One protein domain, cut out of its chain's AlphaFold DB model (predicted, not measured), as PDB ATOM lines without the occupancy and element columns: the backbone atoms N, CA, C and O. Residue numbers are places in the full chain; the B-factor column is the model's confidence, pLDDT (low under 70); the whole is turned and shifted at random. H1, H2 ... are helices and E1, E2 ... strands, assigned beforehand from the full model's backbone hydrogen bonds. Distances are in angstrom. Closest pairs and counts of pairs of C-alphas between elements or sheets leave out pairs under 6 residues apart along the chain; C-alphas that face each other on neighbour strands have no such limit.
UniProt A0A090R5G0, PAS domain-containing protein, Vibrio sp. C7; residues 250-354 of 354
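This is residues 250 to 354 of the 354 residues of the protein "PAS domain-containing protein" of Vibrio sp. C7 (UniProt A0A090R5G0). A narrow slab of three antiparallel strands has H1 over one face and H2 over the other, while the long helix H4 grazes the sheet and meets one end of H2 at a corner. H5 folds back beside H4, the last residues pair with E1, and the short H3 lies at one far end of the long axis. The printed part has 105 residues, with five named helices and three named strands in the order H1 E1 H2 E2 E3 H3 H4 H5; the sheet's order is E1 - E3 - E2. The class is mixed, helices and strands. The whole is compact, with a radius of gyration of the C-alphas of 14.3 A and spans of 45 by 30 by 21 A.

H1, residues 250 to 257, begins with C-alpha 250 at (161.752, -2.394, 393.088). E1, residues 265 to 272, is 22.9 A long. H2 holds residues 280 to 292, 18.3 A. E2, residues 299 to 304, and E3, residues 307 to 314, 21.8 A, form a hairpin. H3 is residues 316 to 320. H4, residues 324 to 339, is 22.6 A long and begins with C-alpha 324 at (177.353, -5.227, 369.133). H5, residues 342 to 350, ends with C-alpha 350 at (183.432, 11.700, 383.503).

E3 is the inner strand. It is antiparallel to E1 at 158 degrees, with N 269 and O 310 2.8 A apart, within hydrogen-bond range. It is antiparallel to E2 at 152 degrees, with N 309 and O 301 at 2.8 A, also within range. E1, H2 and E2 form a split strand-helix-strand unit, two strands running the same way with a helix between them in the chain and E3 between them in the sheet; its crossover is right-handed. H1 and H2 are on opposite faces, at heights over the sheet of 9.4 A and 10.3 A. H1 runs slantwise to the strands, at 36 degrees to E2 on the local plane; the closest C-alphas of H1 and E2, Leu 252 and Ala 301, are 5.9 A apart. H2 runs along the strands, at 12 degrees to E3 on the local plane. H4 only grazes the sheet, with residues 324 to 332, and H5 with residues 347 to 350. H2, with residues 290 to 291 alone, and H4, with residues 336 to 339 alone, touch only at their ends, at a steep tilt of 63 degrees; their closest C-alphas, Ala 290 and Gln 339, are 5.1 A apart. H4 and H5 are close but not clearly touching, at a shallow tilt of 31 degrees, opposite ways, with the C-alphas of Lys 337 and Tyr 345 closest at 5.9 A. H3 is not on the sheet; it is close to H4 but not clearly touching, with the C-alphas of His 318 and Ala 324 closest at 5.6 A. Residues 271 to 272 of E1 pair antiparallel with residues 352 to 353. In H1, H2, H4 and H5 every O i to N i+4 pair is within hydrogen-bond range; in H3 it is 0 of 1, beside 1 of 2 O i to N i+3 pairs.

The two C-alphas farthest apart, those of Ser 278 and Arg 320, are 45.6 A apart. The printed part has no cut and no long link, and it ends at residue 354, the chain's last. The mean pLDDT of the printed part is 78.0, with 18 residues under 70, among them residues 315 to 322 and residues 261 to 263.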
ATOM      1  N   ALA A 250     162.807  -1.391 392.956       83.62
ATOM      2  CA  ALA A 250     161.752  -2.394 393.088       83.62
ATOM      3  C   ALA A 250     160.846  -2.417 391.847       83.62
ATOM      4  O   ALA A 250     160.551  -3.484 391.314       83.62
ATOM      5  N   GLU A 251     160.480  -1.249 391.326       82.69
ATOM      6  CA  GLU A 251     159.689  -1.117 390.096       82.69
ATOM      7  C   GLU A 251     160.450  -1.604 388.858       82.69
ATOM      8  O   GLU A 251     159.855  -2.245 387.989       82.69
ATOM      9  N   LEU A 252     161.772  -1.394 388.801       86.94
ATOM     10  CA  LEU A 252     162.630  -2.012 387.788       86.94
ATOM     11  C   LEU A 252     162.552  -3.536 387.864       86.94
ATOM     12  O   LEU A 252     162.343  -4.191 386.847       86.94
ATOM     13  N   ALA A 253     162.721  -4.103 389.063       85.44
ATOM     14  CA  ALA A 253     162.696  -5.548 389.260       85.44
ATOM     15  C   ALA A 253     161.343  -6.148 388.854       85.44
ATOM     16  O   ALA A 253     161.312  -7.175 388.173       85.44
ATOM     17  N   ASN A 254     160.240  -5.478 389.191       85.50
ATOM     18  CA  ASN A 254     158.895  -5.871 388.771       85.50
ATOM     19  C   ASN A 254     158.737  -5.797 387.247       85.50
ATOM     20  O   ASN A 254     158.266  -6.752 386.631       85.50
ATOM     21  N   SER A 255     159.203  -4.705 386.632       85.25
ATOM     22  CA  SER A 255     159.156  -4.521 385.177       85.25
ATOM     23  C   SER A 255     159.918  -5.636 384.463       85.25
ATOM     24  O   SER A 255     159.369  -6.273 383.568       85.25
ATOM     25  N   LEU A 256     161.134  -5.955 384.915       83.50
ATOM     26  CA  LEU A 256     161.957  -7.028 384.348       83.50
ATOM     27  C   LEU A 256     161.357  -8.420 384.587       83.50
ATOM     28  O   LEU A 256     161.397  -9.257 383.691       83.50
ATOM     29  N   SER A 257     160.766  -8.664 385.758       82.94
ATOM     30  CA  SER A 257     160.143  -9.956 386.091       82.94
ATOM     31  C   SER A 257     158.868 -10.217 385.288       82.94
ATOM     32  O   SER A 257     158.537 -11.365 385.007       82.94
ATOM     33  N   SER A 258     158.159  -9.155 384.897       80.62
ATOM     34  CA  SER A 258     156.958  -9.245 384.059       80.62
ATOM     35  C   SER A 258     157.261  -9.403 382.562       80.62
ATOM     36  O   SER A 258     156.356  -9.670 381.771       80.62
ATOM     37  N   MET A 259     158.525  -9.249 382.147       77.62
ATOM     38  CA  MET A 259     158.901  -9.309 380.739       77.62
ATOM     39  C   MET A 259     159.057 -10.751 380.241       77.62
ATOM     40  O   MET A 259     159.749 -11.560 380.863       77.62
ATOM     41  N   PRO A 260     158.497 -11.090 379.064       70.31
ATOM     42  CA  PRO A 260     158.757 -12.368 378.415       70.31
ATOM     43  C   PRO A 260     160.194 -12.382 377.870       70.31
ATOM     44  O   PRO A 260     160.452 -12.008 376.726       70.31
ATOM     45  N   CYS A 261     161.145 -12.797 378.709       64.00
ATOM     46  CA  CYS A 261     162.578 -12.840 378.393       64.00
ATOM     47  C   CYS A 261     163.047 -14.142 377.723       64.00
ATOM     48  O   CYS A 261     164.255 -14.352 377.611       64.00
ATOM     49  N   LYS A 262     162.145 -15.021 377.261       62.72
ATOM     50  CA  LYS A 262     162.576 -16.212 376.511       62.72
ATOM     51  C   LYS A 262     163.332 -15.763 375.251       62.72
ATOM     52  O   LYS A 262     162.801 -15.002 374.446       62.72
ATOM     53  N   ASP A 263     164.589 -16.190 375.153       67.56
ATOM     54  CA  ASP A 263     165.524 -15.960 374.040       67.56
ATOM     55  C   ASP A 263     165.945 -14.501 373.772       67.56
ATOM     56  O   ASP A 263     166.407 -14.167 372.679       67.56
ATOM     57  N   GLN A 264     165.833 -13.615 374.768       72.38
ATOM     58  CA  GLN A 264     166.293 -12.225 374.659       72.38
ATOM     59  C   GLN A 264     167.508 -11.972 375.545       72.38
ATOM     60  O   GLN A 264     167.534 -12.349 376.713       72.38
ATOM     61  N   VAL A 265     168.498 -11.266 375.000       77.56
ATOM     62  CA  VAL A 265     169.616 -10.747 375.789       77.56
ATOM     63  C   VAL A 265     169.343  -9.283 376.086       77.56
ATOM     64  O   VAL A 265     169.036  -8.504 375.186       77.56
ATOM     65  N   LEU A 266     169.437  -8.906 377.355       82.88
ATOM     66  CA  LEU A 266     169.283  -7.527 377.793       82.88
ATOM     67  C   LEU A 266     170.665  -6.926 378.057       82.88
ATOM     68  O   LEU A 266     171.500  -7.544 378.716       82.88
ATOM     69  N   LEU A 267     170.898  -5.719 377.549       82.75
ATOM     70  CA  LEU A 267     171.990  -4.868 378.002       82.75
ATOM     71  C   LEU A 267     171.492  -4.058 379.181       82.75
ATOM     72  O   LEU A 267     170.504  -3.337 379.058       82.75
ATOM     73  N   VAL A 268     172.215  -4.151 380.288       85.62
ATOM     74  CA  VAL A 268     172.034  -3.285 381.444       85.62
ATOM     75  C   VAL A 268     173.226  -2.342 381.475       85.62
ATOM     76  O   VAL A 268     174.360  -2.803 381.553       85.62
ATOM     77  N   ALA A 269     172.968  -1.043 381.365       85.62
ATOM     78  CA  ALA A 269     173.975  -0.003 381.502       85.62
ATOM     79  C   ALA A 269     173.645   0.847 382.729       85.62
ATOM     80  O   ALA A 269     172.534   1.367 382.856       85.62
ATOM     81  N   CYS A 270     174.613   1.002 383.621       88.25
ATOM     82  CA  CYS A 270     174.504   1.842 384.800       88.25
ATOM     83  C   CYS A 270     175.349   3.100 384.606       88.25
ATOM     84  O   CYS A 270     176.538   3.032 384.299       88.25
ATOM     85  N   ILE A 271     174.728   4.257 384.814       89.56
ATOM     86  CA  ILE A 271     175.363   5.566 384.713       89.56
ATOM     87  C   ILE A 271     175.312   6.224 386.087       89.56
ATOM     88  O   ILE A 271     174.233   6.407 386.654       89.56
ATOM     89  N   LYS A 272     176.476   6.620 386.603       90.00
ATOM     90  CA  LYS A 272     176.602   7.448 387.805       90.00
ATOM     91  C   LYS A 272     177.326   8.752 387.454       90.00
ATOM     92  O   LYS A 272     178.557   8.755 387.428       90.00
ATOM     93  N   PRO A 273     176.594   9.838 387.165       87.38
ATOM     94  CA  PRO A 273     177.193  11.126 386.832       87.38
ATOM     95  C   PRO A 273     177.899  11.753 388.038       87.38
ATOM     96  O   PRO A 273     177.439  11.606 389.174       87.38
ATOM     97  N   ASP A 274     178.966  12.510 387.785       88.12
ATOM     98  CA  ASP A 274     179.711  13.242 388.817       88.12
ATOM     99  C   ASP A 274     179.274  14.713 388.899       88.12
ATOM    100  O   ASP A 274     180.008  15.641 388.568       88.12
ATOM    101  N   PHE A 275     178.015  14.942 389.282       83.75
ATOM    102  CA  PHE A 275     177.478  16.300 389.359       83.75
ATOM    103  C   PHE A 275     177.979  17.055 390.594       83.75
ATOM    104  O   PHE A 275     177.860  16.588 391.733       83.75
ATOM    105  N   HIS A 276     178.418  18.298 390.387       79.00
ATOM    106  CA  HIS A 276     178.792  19.195 391.477       79.00
ATOM    107  C   HIS A 276     177.618  19.442 392.446       79.00
ATOM    108  O   HIS A 276     176.480  19.667 392.027       79.00
ATOM    109  N   LYS A 277     177.887  19.466 393.762       78.06
ATOM    110  CA  LYS A 277     176.854  19.531 394.822       78.06
ATOM    111  C   LYS A 277     175.848  20.673 394.650       78.06
ATOM    112  O   LYS A 277     174.668  20.474 394.908       78.06
ATOM    113  N   SER A 278     176.299  21.846 394.203       63.22
ATOM    114  CA  SER A 278     175.446  23.033 394.027       63.22
ATOM    115  C   SER A 278     174.409  22.909 392.906       63.22
ATOM    116  O   SER A 278     173.430  23.649 392.915       63.22
ATOM    117  N   VAL A 279     174.614  21.997 391.951       72.44
ATOM    118  CA  VAL A 279     173.718  21.770 390.802       72.44
ATOM    119  C   VAL A 279     173.219  20.327 390.725       72.44
ATOM    120  O   VAL A 279     172.484  19.992 389.804       72.44
ATOM    121  N   LYS A 280     173.587  19.471 391.689       76.38
ATOM    122  CA  LYS A 280     173.325  18.022 391.674       76.38
ATOM    123  C   LYS A 280     171.851  17.703 391.454       76.38
ATOM    124  O   LYS A 280     171.544  16.813 390.671       76.38
ATOM    125  N   GLU A 281     170.945  18.391 392.138       69.38
ATOM    126  CA  GLU A 281     169.503  18.138 392.026       69.38
ATOM    127  C   GLU A 281     168.976  18.494 390.628       69.38
ATOM    128  O   GLU A 281     168.344  17.670 389.972       69.38
ATOM    129  N   GLU A 282     169.342  19.674 390.128       66.38
ATOM    130  CA  GLU A 282     168.959  20.167 388.803       66.38
ATOM    131  C   GLU A 282     169.547  19.319 387.664       66.38
ATOM    132  O   GLU A 282     168.851  18.961 386.716       66.38
ATOM    133  N   ALA A 283     170.826  18.955 387.759       74.44
ATOM    134  CA  ALA A 283     171.502  18.130 386.765       74.44
ATOM    135  C   ALA A 283     170.946  16.697 386.742       74.44
ATOM    136  O   ALA A 283     170.741  16.135 385.667       74.44
ATOM    137  N   ASN A 284     170.619  16.135 387.915       78.06
ATOM    138  CA  ASN A 284     169.902  14.862 388.010       78.06
ATOM    139  C   ASN A 284     168.526  14.944 387.355       78.06
ATOM    140  O   ASN A 284     168.163  14.047 386.600       78.06
ATOM    141  N   ARG A 285     167.791  16.034 387.605       73.19
ATOM    142  CA  ARG A 285     166.494  16.282 386.979       73.19
ATOM    143  C   ARG A 285     166.623  16.308 385.457       73.19
ATOM    144  O   ARG A 285     165.954  15.545 384.781       73.19
ATOM    145  N   ARG A 286     167.554  17.083 384.903       73.62
ATOM    146  CA  ARG A 286     167.769  17.172 383.445       73.62
ATOM    147  C   ARG A 286     168.229  15.868 382.803       73.62
ATOM    148  O   ARG A 286     167.766  15.532 381.719       73.62
ATOM    149  N   LEU A 287     169.112  15.119 383.462       81.69
ATOM    150  CA  LEU A 287     169.526  13.807 382.970       81.69
ATOM    151  C   LEU A 287     168.337  12.848 382.902       81.69
ATOM    152  O   LEU A 287     168.117  12.202 381.884       81.69
ATOM    153  N   ALA A 288     167.557  12.777 383.972       78.25
ATOM    154  CA  ALA A 288     166.368  11.948 384.034       78.25
ATOM    155  C   ALA A 288     165.376  12.238 382.887       78.25
ATOM    156  O   ALA A 288     164.740  11.319 382.377       78.25
ATOM    157  N   LEU A 289     165.297  13.492 382.436       73.00
ATOM    158  CA  LEU A 289     164.486  13.904 381.289       73.00
ATOM    159  C   LEU A 289     165.032  13.444 379.961       73.00
ATOM    160  O   LEU A 289     164.321  12.784 379.207       73.00
ATOM    161  N   ALA A 290     166.302  13.737 379.713       77.12
ATOM    162  CA  ALA A 290     166.966  13.294 378.502       77.12
ATOM    163  C   ALA A 290     166.915  11.770 378.369       77.12
ATOM    164  O   ALA A 290     166.713  11.250 377.277       77.12
ATOM    165  N   LEU A 291     167.030  11.049 379.490       79.00
ATOM    166  CA  LEU A 291     166.883   9.602 379.506       79.00
ATOM    167  C   LEU A 291     165.476   9.160 379.075       79.00
ATOM    168  O   LEU A 291     165.373   8.191 378.323       79.00
ATOM    169  N   LYS A 292     164.401   9.832 379.524       75.75
ATOM    170  CA  LYS A 292     163.005   9.474 379.169       75.75
ATOM    171  C   LYS A 292     162.711   9.649 377.679       75.75
ATOM    172  O   LYS A 292     161.792   9.019 377.172       75.75
ATOM    173  N   GLN A 293     163.499  10.469 376.993       71.69
ATOM    174  CA  GLN A 293     163.352  10.762 375.568       71.69
ATOM    175  C   GLN A 293     164.232   9.905 374.664       71.69
ATOM    176  O   GLN A 293     164.166  10.021 373.441       71.69
ATOM    177  N   LEU A 294     165.078   9.050 375.238       78.31
ATOM    178  CA  LEU A 294     165.870   8.135 374.435       78.31
ATOM    179  C   LEU A 294     164.949   7.172 373.683       78.31
ATOM    180  O   LEU A 294     163.967   6.671 374.223       78.31
ATOM    181  N   SER A 295     165.319   6.852 372.445       70.56
ATOM    182  CA  SER A 295     164.563   5.908 371.608       70.56
ATOM    183  C   SER A 295     164.883   4.437 371.921       70.56
ATOM    184  O   SER A 295     164.240   3.516 371.421       70.56
ATOM    185  N   LEU A 296     165.929   4.217 372.721       68.69
ATOM    186  CA  LEU A 296     166.567   2.930 372.995       68.69
ATOM    187  C   LEU A 296     166.160   2.180 374.282       68.69
ATOM    188  O   LEU A 296     166.331   0.952 374.293       68.69
ATOM    189  N   PRO A 297     165.748   2.819 375.394       67.94
ATOM    190  CA  PRO A 297     165.530   2.120 376.647       67.94
ATOM    191  C   PRO A 297     164.219   1.343 376.601       67.94
ATOM    192  O   PRO A 297     163.158   1.875 376.292       67.94
ATOM    193  N   LEU A 298     164.307   0.065 376.947       67.62
ATOM    194  CA  LEU A 298     163.149  -0.774 377.219       67.62
ATOM    195  C   LEU A 298     162.582  -0.471 378.612       67.62
ATOM    196  O   LEU A 298     161.371  -0.428 378.793       67.62
ATOM    197  N   VAL A 299     163.475  -0.279 379.588       78.56
ATOM    198  CA  VAL A 299     163.158   0.156 380.953       78.56
ATOM    199  C   VAL A 299     164.284   1.055 381.441       78.56
ATOM    200  O   VAL A 299     165.446   0.879 381.071       78.56
ATOM    201  N   MET A 300     163.951   2.001 382.305       84.69
ATOM    202  CA  MET A 300     164.917   2.842 382.989       84.69
ATOM    203  C   MET A 300     164.519   2.980 384.443       84.69
ATOM    204  O   MET A 300     163.333   3.043 384.752       84.69
ATOM    205  N   ALA A 301     165.511   3.044 385.321       85.19
ATOM    206  CA  ALA A 301     165.276   3.173 386.741       85.19
ATOM    207  C   ALA A 301     166.363   3.980 387.443       85.19
ATOM    208  O   ALA A 301     167.518   4.000 387.020       85.19
ATOM    209  N   LYS A 302     166.007   4.582 388.573       86.56
ATOM    210  CA  LYS A 302     166.946   5.161 389.523       86.56
ATOM    211  C   LYS A 302     167.143   4.129 390.625       86.56
ATOM    212  O   LYS A 302     166.281   3.935 391.480       86.56
ATOM    213  N   VAL A 303     168.257   3.412 390.552       86.75
ATOM    214  CA  VAL A 303     168.510   2.246 391.413       86.75
ATOM    215  C   VAL A 303     169.196   2.612 392.726       86.75
ATOM    216  O   VAL A 303     169.113   1.839 393.677       86.75
ATOM    217  N   ASP A 304     169.849   3.777 392.771       83.00
ATOM    218  CA  ASP A 304     170.527   4.324 393.949       83.00
ATOM    219  C   ASP A 304     170.689   5.858 393.819       83.00
ATOM    220  O   ASP A 304     170.317   6.461 392.802       83.00
ATOM    221  N   GLU A 305     171.257   6.519 394.830       79.69
ATOM    222  CA  GLU A 305     171.565   7.949 394.804       79.69
ATOM    223  C   GLU A 305     172.465   8.333 393.619       79.69
ATOM    224  O   GLU A 305     173.683   8.142 393.618       79.69
ATOM    225  N   GLY A 306     171.843   8.945 392.608       78.12
ATOM    226  CA  GLY A 306     172.529   9.411 391.405       78.12
ATOM    227  C   GLY A 306     172.959   8.286 390.463       78.12
ATOM    228  O   GLY A 306     173.761   8.546 389.573       78.12
ATOM    229  N   VAL A 307     172.453   7.059 390.642       86.88
ATOM    230  CA  VAL A 307     172.711   5.939 389.729       86.88
ATOM    231  C   VAL A 307     171.464   5.652 388.906       86.88
ATOM    232  O   VAL A 307     170.414   5.286 389.442       86.88
ATOM    233  N   TYR A 308     171.608   5.787 387.593       89.25
ATOM    234  CA  TYR A 308     170.574   5.498 386.610       89.25
ATOM    235  C   TYR A 308     170.902   4.184 385.918       89.25
ATOM    236  O   TYR A 308     172.003   3.997 385.408       89.25
ATOM    237  N   CYS A 309     169.943   3.273 385.908       89.00
ATOM    238  CA  CYS A 309     170.014   2.005 385.213       89.00
ATOM    239  C   CYS A 309     169.172   2.097 383.943       89.00
ATOM    240  O   CYS A 309     168.018   2.527 383.984       89.00
ATOM    241  N   ILE A 310     169.758   1.705 382.820       88.75
ATOM    242  CA  ILE A 310     169.143   1.706 381.501       88.75
ATOM    243  C   ILE A 310     169.184   0.272 380.999       88.75
ATOM    244  O   ILE A 310     170.261  -0.316 380.887       88.75
ATOM    245  N   VAL A 311     168.019  -0.287 380.696       86.81
ATOM    246  CA  VAL A 311     167.897  -1.642 380.166       86.81
ATOM    247  C   VAL A 311     167.412  -1.569 378.729       86.81
ATOM    248  O   VAL A 311     166.357  -0.999 378.460       86.81
ATOM    249  N   SER A 312     168.153  -2.172 377.804       85.50
ATOM    250  CA  SER A 312     167.823  -2.214 376.373       85.50
ATOM    251  C   SER A 312     167.907  -3.641 375.839       85.50
ATOM    252  O   SER A 312     168.724  -4.442 376.290       85.50
ATOM    253  N   LYS A 313     167.079  -3.976 374.843       82.06
ATOM    254  CA  LYS A 313     167.128  -5.292 374.186       82.06
ATOM    255  C   LYS A 313     168.307  -5.373 373.219       82.06
ATOM    256  O   LYS A 313     168.437  -4.537 372.325       82.06
ATOM    257  N   LEU A 314     169.110  -6.427 373.334       77.81
ATOM    258  CA  LEU A 314     170.028  -6.866 372.289       77.81
ATOM    259  C   LEU A 314     169.348  -7.927 371.425       77.81
ATOM    260  O   LEU A 314     169.000  -9.005 371.905       77.81
ATOM    261  N   CYS A 315     169.208  -7.659 370.124       68.75
ATOM    262  CA  CYS A 315     168.779  -8.705 369.198       68.75
ATOM    263  C   CYS A 315     169.856  -9.812 369.133       68.75
ATOM    264  O   CYS A 315     171.019  -9.484 368.882       68.75
ATOM    265  N   PRO A 316     169.493 -11.103 369.270       63.59
ATOM    266  CA  PRO A 316     170.432 -12.235 369.247       63.59
ATOM    267  C   PRO A 316     171.299 -12.311 367.983       63.59
ATOM    268  O   PRO A 316     172.431 -12.785 368.017       63.59
ATOM    269  N   GLN A 317     170.797 -11.773 366.870       62.97
ATOM    270  CA  GLN A 317     171.504 -11.665 365.590       62.97
ATOM    271  C   GLN A 317     172.825 -10.885 365.715       62.97
ATOM    272  O   GLN A 317     173.776 -11.146 364.982       62.97
ATOM    273  N   HIS A 318     172.905  -9.968 366.685       57.75
ATOM    274  CA  HIS A 318     174.087  -9.159 366.948       57.75
ATOM    275  C   HIS A 318     175.165  -9.886 367.766       57.75
ATOM    276  O   HIS A 318     176.287  -9.409 367.806       57.75
ATOM    277  N   PHE A 319     174.899 -11.048 368.379       59.19
ATOM    278  CA  PHE A 319     175.933 -11.783 369.134       59.19
ATOM    279  C   PHE A 319     177.024 -12.400 368.257       59.19
ATOM    280  O   PHE A 319     178.095 -12.737 368.756       59.19
ATOM    281  N   ARG A 320     176.779 -12.526 366.948       60.28
ATOM    282  CA  ARG A 320     177.821 -12.899 365.980       60.28
ATOM    283  C   ARG A 320     178.818 -11.764 365.729       60.28
ATOM    284  O   ARG A 320     179.882 -12.012 365.176       60.28
ATOM    285  N   ASP A 321     178.471 -10.546 366.134       63.59
ATOM    286  CA  ASP A 321     179.288  -9.350 366.005       63.59
ATOM    287  C   ASP A 321     179.842  -8.995 367.393       63.59
ATOM    288  O   ASP A 321     179.136  -8.472 368.260       63.59
ATOM    289  N   THR A 322     181.124  -9.284 367.630       63.31
ATOM    290  CA  THR A 322     181.835  -8.984 368.891       63.31
ATOM    291  C   THR A 322     181.757  -7.505 369.290       63.31
ATOM    292  O   THR A 322     182.041  -7.153 370.436       63.31
ATOM    293  N   HIS A 323     181.326  -6.623 368.382       75.25
ATOM    294  CA  HIS A 323     181.186  -5.188 368.606       75.25
ATOM    295  C   HIS A 323     179.752  -4.703 368.865       75.25
ATOM    296  O   HIS A 323     179.549  -3.497 369.036       75.25
ATOM    297  N   ALA A 324     178.758  -5.591 368.941       73.06
ATOM    298  CA  ALA A 324     177.353  -5.227 369.133       73.06
ATOM    299  C   ALA A 324     177.091  -4.373 370.382       73.06
ATOM    300  O   ALA A 324     176.437  -3.328 370.301       73.06
ATOM    301  N   VAL A 325     177.653  -4.782 371.524       76.31
ATOM    302  CA  VAL A 325     177.546  -4.049 372.795       76.31
ATOM    303  C   VAL A 325     178.177  -2.663 372.659       76.31
ATOM    304  O   VAL A 325     177.546  -1.652 372.962       76.31
ATOM    305  N   THR A 326     179.386  -2.587 372.099       81.19
ATOM    306  CA  THR A 326     180.101  -1.324 371.868       81.19
ATOM    307  C   THR A 326     179.326  -0.386 370.941       81.19
ATOM    308  O   THR A 326     179.271   0.820 371.183       81.19
ATOM    309  N   LYS A 327     178.699  -0.912 369.882       81.31
ATOM    310  CA  LYS A 327     177.878  -0.134 368.946       81.31
ATOM    311  C   LYS A 327     176.626   0.419 369.628       81.31
ATOM    312  O   LYS A 327     176.296   1.585 369.416       81.31
ATOM    313  N   MET A 328     175.979  -0.373 370.483       77.81
ATOM    314  CA  MET A 328     174.814   0.063 371.256       77.81
ATOM    315  C   MET A 328     175.183   1.130 372.291       77.81
ATOM    316  O   MET A 328     174.532   2.168 372.333       77.81
ATOM    317  N   LEU A 329     176.275   0.944 373.038       80.94
ATOM    318  CA  LEU A 329     176.779   1.950 373.980       80.94
ATOM    319  C   LEU A 329     177.173   3.255 373.274       80.94
ATOM    320  O   LEU A 329     176.884   4.340 373.775       80.94
ATOM    321  N   ARG A 330     177.784   3.180 372.083       83.81
ATOM    322  CA  ARG A 330     178.065   4.367 371.255       83.81
ATOM    323  C   ARG A 330     176.783   5.064 370.806       83.81
ATOM    324  O   ARG A 330     176.737   6.291 370.840       83.81
ATOM    325  N   LYS A 331     175.758   4.307 370.399       83.94
ATOM    326  CA  LYS A 331     174.456   4.864 370.010       83.94
ATOM    327  C   LYS A 331     173.774   5.544 371.203       83.94
ATOM    328  O   LYS A 331     173.384   6.696 371.073       83.94
ATOM    329  N   LEU A 332     173.750   4.890 372.366       83.75
ATOM    330  CA  LEU A 332     173.233   5.443 373.619       83.75
ATOM    331  C   LEU A 332     173.950   6.742 374.008       83.75
ATOM    332  O   LEU A 332     173.300   7.741 374.287       83.75
ATOM    333  N   ARG A 333     175.290   6.761 373.968       85.50
ATOM    334  CA  ARG A 333     176.083   7.974 374.229       85.50
ATOM    335  C   ARG A 333     175.786   9.090 373.234       85.50
ATOM    336  O   ARG A 333     175.704  10.243 373.638       85.50
ATOM    337  N   LYS A 334     175.629   8.760 371.949       85.00
ATOM    338  CA  LYS A 334     175.297   9.738 370.905       85.00
ATOM    339  C   LYS A 334     173.902  10.329 371.112       85.00
ATOM    340  O   LYS A 334     173.762  11.540 371.015       85.00
ATOM    341  N   GLU A 335     172.902   9.502 371.415       83.88
ATOM    342  CA  GLU A 335     171.552   9.982 371.731       83.88
ATOM    343  C   GLU A 335     171.559  10.836 372.997       83.88
ATOM    344  O   GLU A 335     171.070  11.955 372.958       83.88
ATOM    345  N   LEU A 336     172.217  10.384 374.068       82.56
ATOM    346  CA  LEU A 336     172.387  11.189 375.276       82.56
ATOM    347  C   LEU A 336     173.036  12.538 374.969       82.56
ATOM    348  O   LEU A 336     172.490  13.561 375.355       82.56
ATOM    349  N   LYS A 337     174.147  12.566 374.225       84.44
ATOM    350  CA  LYS A 337     174.817  13.818 373.839       84.44
ATOM    351  C   LYS A 337     173.878  14.792 373.118       84.44
ATOM    352  O   LYS A 337     174.012  15.992 373.296       84.44
ATOM    353  N   ASN A 338     172.956  14.280 372.308       78.19
ATOM    354  CA  ASN A 338     172.001  15.113 371.582       78.19
ATOM    355  C   ASN A 338     170.859  15.628 372.477       78.19
ATOM    356  O   ASN A 338     170.232  16.617 372.123       78.19
ATOM    357  N   GLN A 339     170.593  14.967 373.608       73.19
ATOM    358  CA  GLN A 339     169.465  15.267 374.498       73.19
ATOM    359  C   GLN A 339     169.855  16.056 375.760       73.19
ATOM    360  O   GLN A 339     168.998  16.657 376.402       73.19
ATOM    361  N   VAL A 340     171.136  16.072 376.153       74.44
ATOM    362  CA  VAL A 340     171.629  16.850 377.307       74.44
ATOM    363  C   VAL A 340     172.655  17.897 376.902       74.44
ATOM    364  O   VAL A 340     173.554  17.641 376.109       74.44
ATOM    365  N   HIS A 341     172.583  19.052 377.566       75.69
ATOM    366  CA  HIS A 341     173.576  20.118 377.474       75.69
ATOM    367  C   HIS A 341     175.010  19.605 377.713       75.69
ATOM    368  O   HIS A 341     175.244  18.804 378.624       75.69
ATOM    369  N   ASP A 342     175.989  20.143 376.976       77.31
ATOM    370  CA  ASP A 342     177.389  19.682 376.962       77.31
ATOM    371  C   ASP A 342     178.035  19.569 378.351       77.31
ATOM    372  O   ASP A 342     178.842  18.672 378.591       77.31
ATOM    373  N   LEU A 343     177.689  20.465 379.279       74.50
ATOM    374  CA  LEU A 343     178.175  20.417 380.666       74.50
ATOM    375  C   LEU A 343     177.669  19.177 381.417       74.50
ATOM    376  O   LEU A 343     178.450  18.489 382.062       74.50
ATOM    377  N   ILE A 344     176.384  18.852 381.275       79.81
ATOM    378  CA  ILE A 344     175.775  17.677 381.907       79.81
ATOM    379  C   ILE A 344     176.311  16.411 381.240       79.81
ATOM    380  O   ILE A 344     176.676  15.457 381.923       79.81
ATOM    381  N   TYR A 345     176.421  16.418 379.907       84.06
ATOM    382  CA  TYR A 345     177.017  15.314 379.161       84.06
ATOM    383  C   TYR A 345     178.467  15.050 379.582       84.06
ATOM    384  O   TYR A 345     178.862  13.897 379.751       84.06
ATOM    385  N   ARG A 346     179.256  16.102 379.814       84.62
ATOM    386  CA  ARG A 346     180.625  15.982 380.324       84.62
ATOM    387  C   ARG A 346     180.661  15.300 381.690       84.62
ATOM    388  O   ARG A 346     181.432  14.361 381.856       84.62
ATOM    389  N   ASP A 347     179.802  15.705 382.620       84.50
ATOM    390  CA  ASP A 347     179.730  15.111 383.965       84.50
ATOM    391  C   ASP A 347     179.234  13.652 383.939       84.50
ATOM    392  O   ASP A 347     179.629  12.833 384.769       84.50
ATOM    393  N   ILE A 348     178.407  13.294 382.952       84.75
ATOM    394  CA  ILE A 348     177.995  11.908 382.690       84.75
ATOM    395  C   ILE A 348     179.161  11.074 382.152       84.75
ATOM    396  O   ILE A 348     179.347   9.935 382.573       84.75
ATOM    397  N   VAL A 349     179.926  11.605 381.193       83.75
ATOM    398  CA  VAL A 349     181.072  10.907 380.586       83.75
ATOM    399  C   VAL A 349     182.212  10.734 381.585       83.75
ATOM    400  O   VAL A 349     182.851   9.686 381.588       83.75
ATOM    401  N   ASN A 350     182.442  11.741 382.427       80.25
ATOM    402  CA  ASN A 350     183.432  11.700 383.503       80.25
ATOM    403  C   ASN A 350     182.989  10.813 384.676       80.25
ATOM    404  O   ASN A 350     183.820  10.393 385.478       80.25
ATOM    405  N   GLY A 351     181.686  10.546 384.775       74.81
ATOM    406  CA  GLY A 351     181.103   9.644 385.751       74.81
ATOM    407  C   GLY A 351     181.397   8.165 385.482       74.81
ATOM    408  O   GLY A 351     182.061   7.777 384.519       74.81
ATOM    409  N   LEU A 352     180.864   7.307 386.348       70.19
ATOM    410  CA  LEU A 352     181.031   5.859 386.239       70.19
ATOM    411  C   LEU A 352     180.038   5.284 385.215       70.19
ATOM    412  O   LEU A 352     178.833   5.524 385.323       70.19
ATOM    413  N   TRP A 353     180.545   4.484 384.276       76.88
ATOM    414  CA  TRP A 353     179.753   3.638 383.381       76.88
ATOM    415  C   TRP A 353     180.057   2.179 383.714       76.88
ATOM    416  O   TRP A 353     181.211   1.766 383.576       76.88
ATOM    417  N   VAL A 354     179.049   1.428 384.162       60.94
ATOM    418  CA  VAL A 354     179.157  -0.011 384.474       60.94
ATOM    419  C   VAL A 354     178.200  -0.804 383.612       60.94
ATOM    420  O   VAL A 354     177.028  -0.372 383.501       60.94
TER     421      VAL A 354